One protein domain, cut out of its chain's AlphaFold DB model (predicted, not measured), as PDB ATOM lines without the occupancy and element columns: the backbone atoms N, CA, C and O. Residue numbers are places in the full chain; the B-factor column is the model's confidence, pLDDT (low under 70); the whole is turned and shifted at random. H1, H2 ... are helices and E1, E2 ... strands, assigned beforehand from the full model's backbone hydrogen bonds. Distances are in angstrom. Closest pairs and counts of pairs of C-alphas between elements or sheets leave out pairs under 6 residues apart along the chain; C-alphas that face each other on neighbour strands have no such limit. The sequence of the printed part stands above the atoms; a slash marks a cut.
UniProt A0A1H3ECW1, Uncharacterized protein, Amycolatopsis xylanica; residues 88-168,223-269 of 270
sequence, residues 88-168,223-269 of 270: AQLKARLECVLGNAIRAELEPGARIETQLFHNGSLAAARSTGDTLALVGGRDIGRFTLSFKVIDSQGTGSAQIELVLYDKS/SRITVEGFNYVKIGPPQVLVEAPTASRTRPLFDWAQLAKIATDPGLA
ATOM      1  N   ALA A  88      45.446 -19.980  11.682       82.00
ATOM      2  CA  ALA A  88      45.894 -20.977  10.714       82.00
ATOM      3  C   ALA A  88      44.731 -21.809  10.141       82.00
ATOM      4  O   ALA A  88      44.701 -22.069   8.939       82.00
ATOM      5  N   GLN A  89      43.768 -22.209  10.980       86.50
ATOM      6  CA  GLN A  89      42.577 -22.950  10.543       86.50
ATOM      7  C   GLN A  89      41.647 -22.069   9.709       86.50
ATOM      8  O   GLN A  89      41.196 -22.494   8.647       86.50
ATOM      9  N   LEU A  90      41.425 -20.832  10.156       86.06
ATOM     10  CA  LEU A  90      40.667 -19.823   9.424       86.06
ATOM     11  C   LEU A  90      41.280 -19.595   8.040       86.06
ATOM     12  O   LEU A  90      40.588 -19.697   7.030       86.06
ATOM     13  N   LYS A  91      42.594 -19.355   7.982       85.81
ATOM     14  CA  LYS A  91      43.322 -19.169   6.726       85.81
ATOM     15  C   LYS A  91      43.166 -20.375   5.796       85.81
ATOM     16  O   LYS A  91      42.790 -20.185   4.646       85.81
ATOM     17  N   ALA A  92      43.404 -21.593   6.283       85.94
ATOM     18  CA  ALA A  92      43.298 -22.806   5.467       85.94
ATOM     19  C   ALA A  92      41.875 -23.024   4.922       85.94
ATOM     20  O   ALA A  92      41.694 -23.417   3.767       85.94
ATOM     21  N   ARG A  93      40.850 -22.733   5.732       90.06
ATOM     22  CA  ARG A  93      39.452 -22.770   5.293       90.06
ATOM     23  C   ARG A  93      39.189 -21.744   4.191       90.06
ATOM     24  O   ARG A  93      38.638 -22.112   3.157       90.06
ATOM     25  N   LEU A  94      39.596 -20.489   4.392       89.38
ATOM     26  CA  LEU A  94      39.399 -19.413   3.415       89.38
ATOM     27  C   LEU A  94      40.156 -19.676   2.105       89.38
ATOM     28  O   LEU A  94      39.588 -19.475   1.037       89.38
ATOM     29  N   GLU A  95      41.393 -20.181   2.164       89.06
ATOM     30  CA  GLU A  95      42.162 -20.597   0.979       89.06
ATOM     31  C   GLU A  95      41.421 -21.668   0.173       89.06
ATOM     32  O   GLU A  95      41.327 -21.562  -1.049       89.06
ATOM     33  N   CYS A  96      40.845 -22.669   0.845       89.94
ATOM     34  CA  CYS A  96      40.057 -23.699   0.176       89.94
ATOM     35  C   CYS A  96      38.786 -23.128  -0.470       89.94
ATOM     36  O   CYS A  96      38.527 -23.388  -1.645       89.94
ATOM     37  N   VAL A  97      38.007 -22.334   0.276       91.94
ATOM     38  CA  VAL A  97      36.744 -21.759  -0.216       91.94
ATOM     39  C   VAL A  97      36.997 -20.857  -1.422       91.94
ATOM     40  O   VAL A  97      36.405 -21.071  -2.479       91.94
ATOM     41  N   LEU A  98      37.932 -19.908  -1.305       91.38
ATOM     42  CA  LEU A  98      38.323 -19.038  -2.417       91.38
ATOM     43  C   LEU A  98      38.871 -19.856  -3.582       91.38
ATOM     44  O   LEU A  98      38.542 -19.589  -4.735       91.38
ATOM     45  N   GLY A  99      39.675 -20.876  -3.287       89.50
ATOM     46  CA  GLY A  99      40.221 -21.773  -4.287       89.50
ATOM     47  C   GLY A  99      39.146 -22.482  -5.107       89.50
ATOM     48  O   GLY A  99      39.312 -22.620  -6.318       89.50
ATOM     49  N   ASN A 100      38.054 -22.916  -4.482       90.06
ATOM     50  CA  ASN A 100      36.916 -23.504  -5.182       90.06
ATOM     51  C   ASN A 100      36.124 -22.448  -5.965       90.06
ATOM     52  O   ASN A 100      35.838 -22.666  -7.141       90.06
ATOM     53  N   ALA A 101      35.809 -21.308  -5.342       92.38
ATOM     54  CA  ALA A 101      35.016 -20.244  -5.956       92.38
ATOM     55  C   ALA A 101      35.696 -19.664  -7.208       92.38
ATOM     56  O   ALA A 101      35.068 -19.549  -8.254       92.38
ATOM     57  N   ILE A 102      37.002 -19.382  -7.140       92.19
ATOM     58  CA  ILE A 102      37.785 -18.880  -8.279       92.19
ATOM     59  C   ILE A 102      37.786 -19.898  -9.419       92.19
ATOM     60  O   ILE A 102      37.490 -19.552 -10.557       92.19
ATOM     61  N   ARG A 103      38.100 -21.165  -9.128       89.62
ATOM     62  CA  ARG A 103      38.175 -22.215 -10.156       89.62
ATOM     63  C   ARG A 103      36.846 -22.483 -10.839       89.62
ATOM     64  O   ARG A 103      36.847 -22.822 -12.017       89.62
ATOM     65  N   ALA A 104      35.736 -22.349 -10.118       90.69
ATOM     66  CA  ALA A 104      34.405 -22.530 -10.681       90.69
ATOM     67  C   ALA A 104      34.071 -21.486 -11.762       90.69
ATOM     68  O   ALA A 104      33.281 -21.780 -12.657       90.69
ATOM     69  N   GLU A 105      34.687 -20.301 -11.692       93.75
ATOM     70  CA  GLU A 105      34.451 -19.198 -12.628       93.75
ATOM     71  C   GLU A 105      35.528 -19.082 -13.723       93.75
ATOM     72  O   GLU A 105      35.419 -18.215 -14.586       93.75
ATOM     73  N   LEU A 106      36.556 -19.940 -13.725       90.38
ATOM     74  CA  LEU A 106      37.583 -19.959 -14.769       90.38
ATOM     75  C   LEU A 106      37.241 -20.937 -15.898       90.38
ATOM     76  O   LEU A 106      36.637 -21.989 -15.687       90.38
ATOM     77  N   GLU A 107      37.684 -20.595 -17.108       87.00
ATOM     78  CA  GLU A 107      37.552 -21.467 -18.273       87.00
ATOM     79  C   GLU A 107      38.338 -22.778 -18.081       87.00
ATOM     80  O   GLU A 107      39.450 -22.766 -17.535       87.00
ATOM     81  N   PRO A 108      37.815 -23.920 -18.561       83.94
ATOM     82  CA  PRO A 108      38.572 -25.165 -18.590       83.94
ATOM     83  C   PRO A 108      39.902 -24.993 -19.334       83.94
ATOM     84  O   PRO A 108      39.963 -24.373 -20.395       83.94
ATOM     85  N   GLY A 109      40.978 -25.557 -18.786       80.50
ATOM     86  CA  GLY A 109      42.326 -25.433 -19.342       80.50
ATOM     87  C   GLY A 109      43.042 -24.122 -18.997       80.50
ATOM     88  O   GLY A 109      44.199 -23.954 -19.386       80.50
ATOM     89  N   ALA A 110      42.410 -23.211 -18.243       85.81
ATOM     90  CA  ALA A 110      43.097 -22.052 -17.687       85.81
ATOM     91  C   ALA A 110      44.267 -22.488 -16.789       85.81
ATOM     92  O   ALA A 110      44.210 -23.499 -16.090       85.81
ATOM     93  N   ARG A 111      45.345 -21.710 -16.786       84.38
ATOM     94  CA  ARG A 111      46.516 -21.921 -15.928       84.38
ATOM     95  C   ARG A 111      46.590 -20.811 -14.894       84.38
ATOM     96  O   ARG A 111      46.609 -19.638 -15.260       84.38
ATOM     97  N   ILE A 112      46.675 -21.187 -13.620       83.38
ATOM     98  CA  ILE A 112      46.787 -20.253 -12.494       83.38
ATOM     99  C   ILE A 112      48.244 -20.186 -12.031       83.38
ATOM    100  O   ILE A 112      48.882 -21.208 -11.786       83.38
ATOM    101  N   GLU A 113      48.765 -18.972 -11.875       81.12
ATOM    102  CA  GLU A 113      50.081 -18.695 -11.297       81.12
ATOM    103  C   GLU A 113      49.917 -17.773 -10.085       81.12
ATOM    104  O   GLU A 113      49.617 -16.586 -10.229       81.12
ATOM    105  N   THR A 114      50.107 -18.304  -8.877       72.25
ATOM    106  CA  THR A 114      50.020 -17.512  -7.641       72.25
ATOM    107  C   THR A 114      51.133 -16.467  -7.600       72.25
ATOM    108  O   THR A 114      52.313 -16.790  -7.747       72.25
ATOM    109  N   GLN A 115      50.767 -15.207  -7.370       69.06
ATOM    110  CA  GLN A 115      51.698 -14.095  -7.221       69.06
ATOM    111  C   GLN A 115      51.870 -13.801  -5.731       69.06
ATOM    112  O   GLN A 115      50.992 -13.234  -5.085       69.06
ATOM    113  N   LEU A 116      53.008 -14.201  -5.169       60.31
ATOM    114  CA  LEU A 116      53.333 -13.895  -3.780       60.31
ATOM    115  C   LEU A 116      54.103 -12.577  -3.730       60.31
ATOM    116  O   LEU A 116      55.222 -12.483  -4.227       60.31
ATOM    117  N   PHE A 117      53.525 -11.561  -3.099       57.62
ATOM    118  CA  PHE A 117      54.237 -10.324  -2.788       57.62
ATOM    119  C   PHE A 117      54.802 -10.419  -1.369       57.62
ATOM    120  O   PHE A 117      54.052 -10.467  -0.395       57.62
ATOM    121  N   HIS A 118      56.127 -10.447  -1.239       46.06
ATOM    122  CA  HIS A 118      56.813 -10.361   0.049       46.06
ATOM    123  C   HIS A 118      57.665  -9.090   0.068       46.06
ATOM    124  O   HIS A 118      58.538  -8.912  -0.778       46.06
ATOM    125  N   ASN A 119      57.410  -8.189   1.022       44.28
ATOM    126  CA  ASN A 119      58.176  -6.947   1.216       44.28
ATOM    127  C   ASN A 119      58.345  -6.082  -0.052       44.28
ATOM    128  O   ASN A 119      59.433  -5.586  -0.325       44.28
ATOM    129  N   GLY A 120      57.284  -5.911  -0.847       40.00
ATOM    130  CA  GLY A 120      57.333  -5.088  -2.066       40.00
ATOM    131  C   GLY A 120      58.057  -5.733  -3.253       40.00
ATOM    132  O   GLY A 120      58.137  -5.121  -4.311       40.00
ATOM    133  N   SER A 121      58.533  -6.973  -3.107       37.75
ATOM    134  CA  SER A 121      59.085  -7.780  -4.190       37.75
ATOM    135  C   SER A 121      58.158  -8.956  -4.494       37.75
ATOM    136  O   SER A 121      57.558  -9.544  -3.590       37.75
ATOM    137  N   LEU A 122      58.029  -9.291  -5.778       48.28
ATOM    138  CA  LEU A 122      57.388 -10.523  -6.225       48.28
ATOM    139  C   LEU A 122      58.305 -11.663  -5.759       48.28
ATOM    140  O   LEU A 122      59.335 -11.939  -6.375       48.28
ATOM    141  N   ALA A 123      57.994 -12.271  -4.612       43.94
ATOM    142  CA  ALA A 123      58.695 -13.466  -4.180       43.94
ATOM    143  C   ALA A 123      58.466 -14.497  -5.279       43.94
ATOM    144  O   ALA A 123      57.310 -14.765  -5.618       43.94
ATOM    145  N   ALA A 124      59.555 -15.004  -5.870       40.16
ATOM    146  CA  ALA A 124      59.496 -15.984  -6.945       40.16
ATOM    147  C   ALA A 124      58.427 -17.013  -6.589       40.16
ATOM    148  O   ALA A 124      58.537 -17.676  -5.550       40.16
ATOM    149  N   ALA A 125      57.363 -17.054  -7.395       44.12
ATOM    150  CA  ALA A 125      56.250 -17.954  -7.186       44.12
ATOM    151  C   ALA A 125      56.850 -19.349  -7.031       44.12
ATOM    152  O   ALA A 125      57.387 -19.918  -7.983       44.12
ATOM    153  N   ARG A 126      56.834 -19.900  -5.814       38.06
ATOM    154  CA  ARG A 126      57.047 -21.332  -5.684       38.06
ATOM    155  C   ARG A 126      55.815 -21.922  -6.336       38.06
ATOM    156  O   ARG A 126      54.729 -21.811  -5.771       38.06
ATOM    157  N   SER A 127      55.999 -22.456  -7.545       40.62
ATOM    158  CA  SER A 127      55.046 -23.335  -8.215       40.62
ATOM    159  C   SER A 127      54.776 -24.495  -7.262       40.62
ATOM    160  O   SER A 127      55.469 -25.506  -7.228       40.62
ATOM    161  N   THR A 128      53.843 -24.253  -6.360       37.28
ATOM    162  CA  THR A 128      53.248 -25.221  -5.464       37.28
ATOM    163  C   THR A 128      51.917 -25.440  -6.139       37.28
ATOM    164  O   THR A 128      51.060 -24.555  -6.103       37.28
ATOM    165  N   GLY A 129      51.855 -26.513  -6.934       40.06
ATOM    166  CA  GLY A 129      50.727 -26.819  -7.807       40.06
ATOM    167  C   GLY A 129      49.398 -26.479  -7.144       40.06
ATOM    168  O   GLY A 129      49.221 -26.717  -5.957       40.06
ATOM    169  N   ASP A 130      48.501 -25.849  -7.892       48.62
ATOM    170  CA  ASP A 130      47.133 -25.561  -7.461       48.62
ATOM    171  C   ASP A 130      46.950 -24.765  -6.149       48.62
ATOM    172  O   ASP A 130      45.826 -24.626  -5.674       48.62
ATOM    173  N   THR A 131      47.971 -24.171  -5.536       55.72
ATOM    174  CA  THR A 131      47.756 -23.463  -4.259       55.72
ATOM    175  C   THR A 131      47.587 -21.958  -4.457       55.72
ATOM    176  O   THR A 131      48.553 -21.200  -4.553       55.72
ATOM    177  N   LEU A 132      46.324 -21.519  -4.492       74.62
ATOM    178  CA  LEU A 132      45.940 -20.135  -4.216       74.62
ATOM    179  C   LEU A 132      46.159 -19.892  -2.719       74.62
ATOM    180  O   LEU A 132      45.432 -20.434  -1.889       74.62
ATOM    181  N   ALA A 133      47.200 -19.134  -2.382       76.81
ATOM    182  CA  ALA A 133      47.640 -18.938  -1.004       76.81
ATOM    183  C   ALA A 133      47.332 -17.518  -0.521       76.81
ATOM    184  O   ALA A 133      47.727 -16.534  -1.151       76.81
ATOM    185  N   LEU A 134      46.668 -17.414   0.627       79.81
ATOM    186  CA  LEU A 134      46.430 -16.150   1.305       79.81
ATOM    187  C   LEU A 134      47.710 -15.694   2.009       79.81
ATOM    188  O   LEU A 134      48.397 -16.450   2.701       79.81
ATOM    189  N   VAL A 135      48.018 -14.414   1.886       77.12
ATOM    190  CA  VAL A 135      49.072 -13.735   2.633       77.12
ATOM    191  C   VAL A 135      48.400 -12.920   3.730       77.12
ATOM    192  O   VAL A 135      47.537 -12.091   3.449       77.12
ATOM    193  N   GLY A 136      48.762 -13.179   4.988       70.06
ATOM    194  CA  GLY A 136      48.287 -12.383   6.118       70.06
ATOM    195  C   GLY A 136      48.902 -10.983   6.090       70.06
ATOM    196  O   GLY A 136      50.090 -10.828   5.797       70.06
ATOM    197  N   GLY A 137      48.092  -9.967   6.376       64.56
ATOM    198  CA  GLY A 137      48.546  -8.594   6.556       64.56
ATOM    199  C   GLY A 137      49.321  -8.400   7.863       64.56
ATOM    200  O   GLY A 137      49.427  -9.302   8.691       64.56
ATOM    201  N   ARG A 138      49.860  -7.189   8.064       59.84
ATOM    202  CA  ARG A 138      50.434  -6.788   9.365       59.84
ATOM    203  C   ARG A 138      49.364  -6.652  10.451       59.84
ATOM    204  O   ARG A 138      49.677  -6.799  11.627       59.84
ATOM    205  N   ASP A 139      48.131  -6.373  10.037       64.38
ATOM    206  CA  ASP A 139      46.962  -6.271  10.902       64.38
ATOM    207  C   ASP A 139      46.254  -7.628  10.993       64.38
ATOM    208  O   ASP A 139      46.064  -8.312   9.982       64.38
ATOM    209  N   ILE A 140      45.838  -8.002  12.206       66.56
ATOM    210  CA  ILE A 140      45.041  -9.210  12.451       66.56
ATOM    211  C   ILE A 140      43.733  -9.120  11.654       66.56
ATOM    212  O   ILE A 140      43.093  -8.070  11.617       66.56
ATOM    213  N   GLY A 141      43.344 -10.226  11.017       76.25
ATOM    214  CA  GLY A 141      42.094 -10.319  10.262       76.25
ATOM    215  C   GLY A 141      42.156  -9.773   8.833       76.25
ATOM    216  O   GLY A 141      41.123  -9.734   8.174       76.25
ATOM    217  N   ARG A 142      43.328  -9.373   8.319       84.25
ATOM    218  CA  ARG A 142      43.495  -8.986   6.909       84.25
ATOM    219  C   ARG A 142      44.226 -10.070   6.126       84.25
ATOM    220  O   ARG A 142      45.329 -10.463   6.498       84.25
ATOM    221  N   PHE A 143      43.651 -10.499   5.010       85.25
ATOM    222  CA  PHE A 143      44.239 -11.485   4.109       85.25
ATOM    223  C   PHE A 143      44.212 -10.978   2.673       85.25
ATOM    224  O   PHE A 143      43.238 -10.364   2.241       85.25
ATOM    225  N   THR A 144      45.270 -11.246   1.917       85.94
ATOM    226  CA  THR A 144      45.345 -10.905   0.497       85.94
ATOM    227  C   THR A 144      45.769 -12.112  -0.319       85.94
ATOM    228  O   THR A 144      46.703 -12.817   0.047       85.94
ATOM    229  N   LEU A 145      45.102 -12.332  -1.442       86.88
ATOM    230  CA  LEU A 145      45.459 -13.316  -2.454       86.88
ATOM    231  C   LEU A 145      45.683 -12.571  -3.769       86.88
ATOM    232  O   LEU A 145      44.861 -11.752  -4.165       86.88
ATOM    233  N   SER A 146      46.780 -12.858  -4.458       86.56
ATOM    234  CA  SER A 146      47.045 -12.319  -5.792       86.56
ATOM    235  C   SER A 146      47.481 -13.445  -6.709       86.56
ATOM    236  O   SER A 146      48.269 -14.311  -6.322       86.56
ATOM    237  N   PHE A 147      46.950 -13.465  -7.923       86.00
ATOM    238  CA  PHE A 147      47.270 -14.500  -8.893       86.00
ATOM    239  C   PHE A 147      47.118 -13.988 -10.319       86.00
ATOM    240  O   PHE A 147      46.404 -13.031 -10.607       86.00
ATOM    241  N   LYS A 148      47.813 -14.666 -11.220       88.19
ATOM    242  CA  LYS A 148      47.746 -14.482 -12.661       88.19
ATOM    243  C   LYS A 148      47.039 -15.683 -13.274       88.19
ATOM    244  O   LYS A 148      47.216 -16.809 -12.812       88.19
ATOM    245  N   VAL A 149      46.269 -15.440 -14.326       88.62
ATOM    246  CA  VAL A 149      45.612 -16.477 -15.120       88.62
ATOM    247  C   VAL A 149      46.047 -16.355 -16.570       88.62
ATOM    248  O   VAL A 149      46.134 -15.254 -17.112       88.62
ATOM    249  N   ILE A 150      46.332 -17.494 -17.189       87.75
ATOM    250  CA  ILE A 150      46.658 -17.609 -18.608       87.75
ATOM    251  C   ILE A 150      45.645 -18.569 -19.230       87.75
ATOM    252  O   ILE A 150      45.559 -19.720 -18.809       87.75
ATOM    253  N   ASP A 151      44.891 -18.107 -20.220       88.50
ATOM    254  CA  ASP A 151      43.921 -18.919 -20.962       88.50
ATOM    255  C   ASP A 151      43.874 -18.497 -22.447       88.50
ATOM    256  O   ASP A 151      44.725 -17.740 -22.922       88.50
ATOM    257  N   SER A 152      42.879 -18.984 -23.197       89.00
ATOM    258  CA  SER A 152      42.712 -18.692 -24.627       89.00
ATOM    259  C   SER A 152      42.453 -17.218 -24.961       89.00
ATOM    260  O   SER A 152      42.649 -16.816 -26.104       89.00
ATOM    261  N   GLN A 153      41.987 -16.413 -24.005       89.44
ATOM    262  CA  GLN A 153      41.731 -14.979 -24.178       89.44
ATOM    263  C   GLN A 153      42.976 -14.127 -23.887       89.44
ATOM    264  O   GLN A 153      42.957 -12.920 -24.128       89.44
ATOM    265  N   GLY A 154      44.048 -14.732 -23.365       88.56
ATOM    266  CA  GLY A 154      45.305 -14.068 -23.034       88.56
ATOM    267  C   GLY A 154      45.634 -14.145 -21.545       88.56
ATOM    268  O   GLY A 154      45.191 -15.038 -20.825       88.56
ATOM    269  N   THR A 155      46.432 -13.195 -21.064       88.75
ATOM    270  CA  THR A 155      46.888 -13.174 -19.666       88.75
ATOM    271  C   THR A 155      46.128 -12.130 -18.859       88.75
ATOM    272  O   THR A 155      46.087 -10.971 -19.249       88.75
ATOM    273  N   GLY A 156      45.543 -12.519 -17.731       89.81
ATOM    274  CA  GLY A 156      44.891 -11.614 -16.784       89.81
ATOM    275  C   GLY A 156      45.460 -11.798 -15.386       89.81
ATOM    276  O   GLY A 156      46.240 -12.718 -15.132       89.81
ATOM    277  N   SER A 157      45.071 -10.937 -14.459       90.81
ATOM    278  CA  SER A 157      45.375 -11.133 -13.042       90.81
ATOM    279  C   SER A 157      44.155 -10.837 -12.190       90.81
ATOM    280  O   SER A 157      43.181 -10.263 -12.673       90.81
ATOM    281  N   ALA A 158      44.196 -11.258 -10.935       91.94
ATOM    282  CA  ALA A 158      43.202 -10.904  -9.944       91.94
ATOM    283  C   ALA A 158      43.837 -10.722  -8.570       91.94
ATOM    284  O   ALA A 158      44.870 -11.317  -8.240       91.94
ATOM    285  N   GLN A 159      43.184  -9.891  -7.767       90.62
ATOM    286  CA  GLN A 159      43.530  -9.638  -6.381       90.62
ATOM    287  C   GLN A 159      42.274  -9.778  -5.528       90.62
ATOM    288  O   GLN A 159      41.221  -9.253  -5.868       90.62
ATOM    289  N   ILE A 160      42.394 -10.491  -4.415       92.00
ATOM    290  CA  ILE A 160      41.341 -10.606  -3.414       92.00
ATOM    291  C   ILE A 160      41.882 -10.075  -2.100       92.00
ATOM    292  O   ILE A 160      42.968 -10.463  -1.671       92.00
ATOM    293  N   GLU A 161      41.121  -9.206  -1.456       89.25
ATOM    294  CA  GLU A 161      41.361  -8.732  -0.105       89.25
ATOM    295  C   GLU A 161      40.184  -9.123   0.787       89.25
ATOM    296  O   GLU A 161      39.031  -8.855   0.467       89.25
ATOM    297  N   LEU A 162      40.485  -9.733   1.929       89.62
ATOM    298  CA  LEU A 162      39.522 -10.020   2.981       89.62
ATOM    299  C   LEU A 162      39.947  -9.251   4.225       89.62
ATOM    300  O   LEU A 162      41.091  -9.361   4.663       89.62
ATOM    301  N   VAL A 163      39.027  -8.482   4.791       87.62
ATOM    302  CA  VAL A 163      39.202  -7.766   6.053       87.62
ATOM    303  C   VAL A 163      38.111  -8.227   6.998       87.62
ATOM    304  O   VAL A 163      36.929  -8.066   6.711       87.62
ATOM    305  N   LEU A 164      38.504  -8.794   8.127       85.00
ATOM    306  CA  LEU A 164      37.609  -9.185   9.203       85.00
ATOM    307  C   LEU A 164      37.573  -8.057  10.225       85.00
ATOM    308  O   LEU A 164      38.619  -7.590  10.683       85.00
ATOM    309  N   TYR A 165      36.375  -7.592  10.549       78.31
ATOM    310  CA  TYR A 165      36.191  -6.537  11.526       78.31
ATOM    311  C   TYR A 165      36.164  -7.129  12.932       78.31
ATOM    312  O   TYR A 165      35.501  -8.127  13.205       78.31
ATOM    313  N   ASP A 166      36.887  -6.485  13.846       65.38
ATOM    314  CA  ASP A 166      36.644  -6.687  15.266       65.38
ATOM    315  C   ASP A 166      35.326  -5.985  15.614       65.38
ATOM    316  O   ASP A 166      35.186  -4.785  15.371       65.38
ATOM    317  N   LYS A 167      34.382  -6.725  16.208       55.62
ATOM    318  CA  LYS A 167      33.069  -6.232  16.658       55.62
ATOM    319  C   LYS A 167      33.165  -5.037  17.617       55.62
ATOM    320  O   LYS A 167      32.162  -4.371  17.857       55.62
ATOM    321  N   SER A 168      34.347  -4.782  18.190       48.88
ATOM    322  CA  SER A 168      34.632  -3.623  19.045       48.88
ATOM    323  C   SER A 168      34.834  -2.305  18.282       48.88
ATOM    324  O   SER A 168      34.739  -1.231  18.881       48.88
ATOM    325  N   SER A 223      32.705  -8.250   8.172       86.81
ATOM    326  CA  SER A 223      33.797  -8.329   7.200       86.81
ATOM    327  C   SER A 223      33.574  -7.510   5.934       86.81
ATOM    328  O   SER A 223      32.444  -7.204   5.552       86.81
ATOM    329  N   ARG A 224      34.678  -7.229   5.241       89.44
ATOM    330  CA  ARG A 224      34.722  -6.729   3.869       89.44
ATOM    331  C   ARG A 224      35.528  -7.672   2.996       89.44
ATOM    332  O   ARG A 224      36.638  -8.060   3.359       89.44
ATOM    333  N   ILE A 225      34.990  -7.982   1.826       92.38
ATOM    334  CA  ILE A 225      35.653  -8.782   0.800       92.38
ATOM    335  C   ILE A 225      35.721  -7.943  -0.470       92.38
ATOM    336  O   ILE A 225      34.692  -7.511  -0.978       92.38
ATOM    337  N   THR A 226      36.919  -7.724  -0.990       92.81
ATOM    338  CA  THR A 226      37.147  -7.049  -2.268       92.81
ATOM    339  C   THR A 226      37.762  -8.047  -3.236       92.81
ATOM    340  O   THR A 226      38.769  -8.671  -2.914       92.81
ATOM    341  N   VAL A 227      37.165  -8.206  -4.412       95.25
ATOM    342  CA  VAL A 227      37.664  -9.039  -5.510       95.25
ATOM    343  C   VAL A 227      37.868  -8.126  -6.710       95.25
ATOM    344  O   VAL A 227      36.925  -7.475  -7.141       95.25
ATOM    345  N   GLU A 228      39.077  -8.084  -7.252       93.88
ATOM    346  CA  GLU A 228      39.445  -7.298  -8.431       93.88
ATOM    347  C   GLU A 228      39.948  -8.248  -9.522       93.88
ATOM    348  O   GLU A 228      40.790  -9.110  -9.255       93.88
ATOM    349  N   GLY A 229      39.447  -8.103 -10.746       94.50
ATOM    350  CA  GLY A 229      39.906  -8.824 -11.929       94.50
ATOM    351  C   GLY A 229      40.411  -7.845 -12.982       94.50
ATOM    352  O   GLY A 229      39.711  -6.903 -13.326       94.50
ATOM    353  N   PHE A 230      41.600  -8.094 -13.525       93.12
ATOM    354  CA  PHE A 230      42.319  -7.190 -14.428       93.12
ATOM    355  C   PHE A 230      42.446  -7.798 -15.827       93.12
ATOM    356  O   PHE A 230      42.691  -9.002 -15.967       93.12
ATOM    357  N   ASN A 231      42.354  -6.971 -16.875       92.12
ATOM    358  CA  ASN A 231      42.692  -7.378 -18.251       92.12
ATOM    359  C   ASN A 231      44.207  -7.305 -18.548       92.12
ATOM    360  O   ASN A 231      44.643  -7.554 -19.673       92.12
ATOM    361  N   TYR A 232      45.004  -6.970 -17.535       87.50
ATOM    362  CA  TYR A 232      46.457  -6.866 -17.558       87.50
ATOM    363  C   TYR A 232      47.070  -7.625 -16.373       87.50
ATOM    364  O   TYR A 232      46.370  -8.100 -15.472       87.50
ATOM    365  N   VAL A 233      48.397  -7.753 -16.358       83.56
ATOM    366  CA  VAL A 233      49.126  -8.289 -15.201       83.56
ATOM    367  C   VAL A 233      49.450  -7.147 -14.247       83.56
ATOM    368  O   VAL A 233      50.302  -6.313 -14.549       83.56
ATOM    369  N   LYS A 234      48.802  -7.114 -13.081       77.38
ATOM    370  CA  LYS A 234      49.141  -6.176 -12.008       77.38
ATOM    371  C   LYS A 234      50.479  -6.598 -11.393       77.38
ATOM    372  O   LYS A 234      50.604  -7.692 -10.845       77.38
ATOM    373  N   ILE A 235      51.500  -5.753 -11.526       64.62
ATOM    374  CA  ILE A 235      52.829  -5.981 -10.945       64.62
ATOM    375  C   ILE A 235      53.018  -4.992  -9.796       64.62
ATOM    376  O   ILE A 235      53.194  -3.801 -10.020       64.62
ATOM    377  N   GLY A 236      53.016  -5.499  -8.563       55.66
ATOM    378  CA  GLY A 236      53.354  -4.722  -7.371       55.66
ATOM    379  C   GLY A 236      52.175  -4.007  -6.698       55.66
ATOM    380  O   GLY A 236      51.035  -4.074  -7.163       55.66
ATOM    381  N   PRO A 237      52.433  -3.352  -5.550       52.28
ATOM    382  CA  PRO A 237      51.438  -2.539  -4.862       52.28
ATOM    383  C   PRO A 237      51.031  -1.324  -5.719       52.28
ATOM    384  O   PRO A 237      51.833  -0.852  -6.526       52.28
ATOM    385  N   PRO A 238      49.825  -0.761  -5.509       48.41
ATOM    386  CA  PRO A 238      49.213   0.261  -6.373       48.41
ATOM    387  C   PRO A 238      50.036   1.547  -6.583       48.41
ATOM    388  O   PRO A 238      49.704   2.344  -7.449       48.41
ATOM    389  N   GLN A 239      51.103   1.765  -5.812       45.72
ATOM    390  CA  GLN A 239      51.895   2.999  -5.834       45.72
ATOM    391  C   GLN A 239      53.130   2.946  -6.754       45.72
ATOM    392  O   GLN A 239      53.841   3.941  -6.847       45.72
ATOM    393  N   VAL A 240      53.413   1.816  -7.420       46.38
ATOM    394  CA  VAL A 240      54.651   1.619  -8.212       46.38
ATOM    395  C   VAL A 240      54.357   1.332  -9.693       46.38
ATOM    396  O   VAL A 240      55.014   0.509 -10.322       46.38
ATOM    397  N   LEU A 241      53.364   2.002 -10.279       53.34
ATOM    398  CA  LEU A 241      53.168   1.994 -11.732       53.34
ATOM    399  C   LEU A 241      53.743   3.290 -12.312       53.34
ATOM    400  O   LEU A 241      53.108   4.339 -12.278       53.34
ATOM    401  N   VAL A 242      54.988   3.212 -12.792       50.81
ATOM    402  CA  VAL A 242      55.693   4.317 -13.474       50.81
ATOM    403  C   VAL A 242      55.157   4.517 -14.901       50.81
ATOM    404  O   VAL A 242      55.263   5.605 -15.460       50.81
ATOM    405  N   GLU A 243      54.516   3.492 -15.464       59.84
ATOM    406  CA  GLU A 243      53.870   3.517 -16.774       59.84
ATOM    407  C   GLU A 243      52.459   2.925 -16.673       59.84
ATOM    408  O   GLU A 243      52.205   2.022 -15.868       59.84
ATOM    409  N   ALA A 244      51.532   3.445 -17.484       61.88
ATOM    410  CA  ALA A 244      50.180   2.907 -17.557       61.88
ATOM    411  C   ALA A 244      50.235   1.440 -18.029       61.88
ATOM    412  O   ALA A 244      50.934   1.145 -19.004       61.88
ATOM    413  N   PRO A 245      49.522   0.513 -17.366       69.69
ATOM    414  CA  PRO A 245      49.543  -0.887 -17.759       69.69
ATOM    415  C   PRO A 245      49.010  -1.060 -19.185       69.69
ATOM    416  O   PRO A 245      48.072  -0.386 -19.602       69.69
ATOM    417  N   THR A 246      49.612  -1.979 -19.943       75.06
ATOM    418  CA  THR A 246      49.107  -2.371 -21.266       75.06
ATOM    419  C   THR A 246      48.229  -3.607 -21.117       75.06
ATOM    420  O   THR A 246      48.652  -4.599 -20.519       75.06
ATOM    421  N   ALA A 247      47.015  -3.552 -21.663       80.69
ATOM    422  CA  ALA A 247      46.093  -4.679 -21.653       80.69
ATOM    423  C   ALA A 247      46.685  -5.897 -22.376       80.69
ATOM    424  O   ALA A 247      47.204  -5.795 -23.488       80.69
ATOM    425  N   SER A 248      46.569  -7.065 -21.752       84.44
ATOM    426  CA  SER A 248      46.946  -8.364 -22.324       84.44
ATOM    427  C   SER A 248      45.734  -9.228 -22.691       84.44
ATOM    428  O   SER A 248      45.908 -10.358 -23.153       84.44
ATOM    429  N   ARG A 249      44.518  -8.699 -22.491       89.75
ATOM    430  CA  ARG A 249      43.213  -9.268 -22.863       89.75
ATOM    431  C   ARG A 249      42.264  -8.148 -23.283       89.75
ATOM    432  O   ARG A 249      42.436  -6.999 -22.891       89.75
ATOM    433  N   THR A 250      41.216  -8.496 -24.024       89.31
ATOM    434  CA  THR A 250      40.172  -7.545 -24.444       89.31
ATOM    435  C   THR A 250      39.187  -7.182 -23.336       89.31
ATOM    436  O   THR A 250      38.510  -6.167 -23.448       89.31
ATOM    437  N   ARG A 251      39.078  -8.006 -22.288       91.50
ATOM    438  CA  ARG A 251      38.192  -7.793 -21.137       91.50
ATOM    439  C   ARG A 251      38.884  -8.188 -19.831       91.50
ATOM    440  O   ARG A 251      39.787  -9.035 -19.877       91.50
ATOM    441  N   PRO A 252      38.460  -7.611 -18.691       93.75
ATOM    442  CA  PRO A 252      38.901  -8.046 -17.370       93.75
ATOM    443  C   PRO A 252      38.741  -9.553 -17.162       93.75
ATOM    444  O   PRO A 252      37.873 -10.176 -17.774       93.75
ATOM    445  N   LEU A 253      39.587 -10.137 -16.305       94.88
ATOM    446  CA  LEU A 253      39.596 -11.581 -16.046       94.88
ATOM    447  C   LEU A 253      38.228 -12.114 -15.596       94.88
ATOM    448  O   LEU A 253      37.846 -13.209 -15.999       94.88
ATOM    449  N   PHE A 254      37.509 -11.330 -14.793       96.44
ATOM    450  CA  PHE A 254      36.172 -11.657 -14.321       96.44
ATOM    451  C   PHE A 254      35.181 -10.563 -14.718       96.44
ATOM    452  O   PHE A 254      35.484  -9.367 -14.652       96.44
ATOM    453  N   ASP A 255      33.976 -10.969 -15.103       96.12
ATOM    454  CA  ASP A 255      32.837 -10.064 -15.192       96.12
ATOM    455  C   ASP A 255      32.194  -9.823 -13.813       96.12
ATOM    456  O   ASP A 255      32.528 -10.458 -12.811       96.12
ATOM    457  N   TRP A 256      31.252  -8.883 -13.747       96.44
ATOM    458  CA  TRP A 256      30.564  -8.548 -12.499       96.44
ATOM    459  C   TRP A 256      29.791  -9.713 -11.876       96.44
ATOM    460  O   TRP A 256      29.714  -9.791 -10.652       96.44
ATOM    461  N   ALA A 257      29.225 -10.620 -12.677       96.69
ATOM    462  CA  ALA A 257      28.474 -11.755 -12.149       96.69
ATOM    463  C   ALA A 257      29.415 -12.779 -11.499       96.69
ATOM    464  O   ALA A 257      29.125 -13.282 -10.414       96.69
ATOM    465  N   GLN A 258      30.561 -13.046 -12.127       96.94
ATOM    466  CA  GLN A 258      31.614 -13.900 -11.579       96.94
ATOM    467  C   GLN A 258      32.188 -13.300 -10.289       96.94
ATOM    468  O   GLN A 258      32.268 -13.981  -9.266       96.94
ATOM    469  N   LEU A 259      32.510 -12.003 -10.298       96.81
ATOM    470  CA  LEU A 259      33.019 -11.298  -9.119       96.81
ATOM    471  C   LEU A 259      32.021 -11.313  -7.958       96.81
ATOM    472  O   LEU A 259      32.415 -11.578  -6.823       96.81
ATOM    473  N   ALA A 260      30.733 -11.086  -8.235       96.25
ATOM    474  CA  ALA A 260      29.676 -11.144  -7.231       96.25
ATOM    475  C   ALA A 260      29.612 -12.519  -6.553       96.25
ATOM    476  O   ALA A 260      29.570 -12.590  -5.325       96.25
ATOM    477  N   LYS A 261      29.656 -13.615  -7.324       96.12
ATOM    478  CA  LYS A 261      29.649 -14.976  -6.764       96.12
ATOM    479  C   LYS A 261      30.862 -15.240  -5.877       96.12
ATOM    480  O   LYS A 261      30.694 -15.764  -4.782       96.12
ATOM    481  N   ILE A 262      32.061 -14.852  -6.321       96.06
ATOM    482  CA  ILE A 262      33.292 -15.039  -5.537       96.06
ATOM    483  C   ILE A 262      33.217 -14.223  -4.238       96.06
ATOM    484  O   ILE A 262      33.476 -14.757  -3.164       96.06
ATOM    485  N   ALA A 263      32.837 -12.943  -4.317       95.06
ATOM    486  CA  ALA A 263      32.798 -12.042  -3.165       95.06
ATOM    487  C   ALA A 263      31.723 -12.419  -2.131       95.06
ATOM    488  O   ALA A 263      31.887 -12.157  -0.940       95.06
ATOM    489  N   THR A 264      30.622 -13.031  -2.576       94.75
ATOM    490  CA  THR A 264      29.469 -13.368  -1.725       94.75
ATOM    491  C   THR A 264      29.392 -14.841  -1.330       94.75
ATOM    492  O   THR A 264      28.418 -15.230  -0.679       94.75
ATOM    493  N   ASP A 265      30.413 -15.645  -1.655       94.44
ATOM    494  CA  ASP A 265      30.436 -17.074  -1.341       94.44
ATOM    495  C   ASP A 265      30.133 -17.314   0.157       94.44
ATOM    496  O   ASP A 265      30.744 -16.692   1.040       94.44
ATOM    497  N   PRO A 266      29.160 -18.189   0.482       89.75
ATOM    498  CA  PRO A 266      28.716 -18.397   1.857       89.75
ATOM    499  C   PRO A 266      29.815 -18.976   2.759       89.75
ATOM    500  O   PRO A 266      29.794 -18.740   3.967       89.75
ATOM    501  N   GLY A 267      30.793 -19.693   2.199       88.12
ATOM    502  CA  GLY A 267      31.942 -20.225   2.926       88.12
ATOM    503  C   GLY A 267      32.921 -19.151   3.410       88.12
ATOM    504  O   GLY A 267      33.733 -19.432   4.293       88.12
ATOM    505  N   LEU A 268      32.831 -17.921   2.885       88.00
ATOM    506  CA  LEU A 268      33.618 -16.766   3.337       88.00
ATOM    507  C   LEU A 268      33.007 -16.068   4.555       88.00
ATOM    508  O   LEU A 268      33.599 -15.131   5.090       88.00
ATOM    509  N   ALA A 269      31.829 -16.499   5.009       79.75
ATOM    510  CA  ALA A 269      31.249 -15.985   6.238       79.75
ATOM    511  C   ALA A 269      32.129 -16.326   7.452       79.75
ATOM    512  O   ALA A 269      32.520 -17.481   7.667       79.75
TER     513      ALA A 269
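AT A GLANCE: This is residues 88 to 168 and 223 to 269 of the 270 residues of an uncharacterized protein of Amycolatopsis xylanica (UniProt A0A1H3ECW1). A twisted sheet of four antiparallel strands has two helices, H1 and H2, on one face, making two layers, helices on one face of a sheet. Away from the helices, the small hairpin E2 and E3 and the loop of residues 235 to 245 reach out from the sheet's other side. The 128 printed residues hold two named helices and six named strands, in the order H1 E1 E2 E3 E4 E5 E6 H2, and the class is mixed, helices and strands. The large sheet runs E1 E4 E5 E6. The whole is compact, with a radius of gyration of the C-alphas of 14.4 A and spans of 43 by 32 by 27 A.

IN THESE COORDINATES: H1, residues 88 to 104, begins with C-alpha 88 at (45.894, -20.977, 10.714) and is 24.3 A long from first to last C-alpha. E1 is residues 111 to 114, E2 residues 116 to 118 and E3 residues 121 to 123. E4, residues 142 to 151, is 29.6 A long. E5, residues 154 to 164, is 33.5 A long and begins at C-alpha 154, (45.305, -14.068, -23.034). E6, residues 223 to 230, is 23.3 A long. H2, residues 256 to 264, is 11.9 A long and ends at C-alpha 264, (29.469, -13.368, -1.725).

HOW THE PARTS SIT: E4 and E5 form a hairpin at 166 degrees, with N 145 and O 160 within hydrogen-bond range at 2.8 A. E5 and E6 are antiparallel at 170 degrees, with N 161 and O 226 at 2.8 A. E1, an edge strand like E6, is antiparallel to E4, with N 113 and O 148 at 2.8 A. E1 runs on into E2 across a break of 1 residue, at 15 degrees. In the hairpin E2 and E3, N 123 and O 116 are 2.8 A apart. H2 is on the sheet at a height of 7.1 A over it; the closest C-alphas of E6 and H2, those of Ile 225 and Ala 263, are 5.9 A apart. H1 is on the same face, at a height of 8.2 A. With residues 98 to 102 alone H1 touches H2, the closest C-alphas being those of Ala 101 and Ile 262, 5.5 A apart; they run opposite ways at a shallow tilt of 22 degrees. In both helices every O i to N i+4 pair is within hydrogen-bond range. E3 is apart from E5 and H2, for instance.

THE WHOLE: The two C-alphas farthest apart, those of Ser 152 and Ser 168, are 46.9 A from each other. Residues 169 to 222 are not printed, and C-alphas 168 and 223 are 12.8 A apart across this cut. The links E3 to E4 and E6 to H2 are long. The mean pLDDT of the printed part is 78.3; residues 115 to 131, 137 to 140, 166 to 168 and 235 to 245 are under 70.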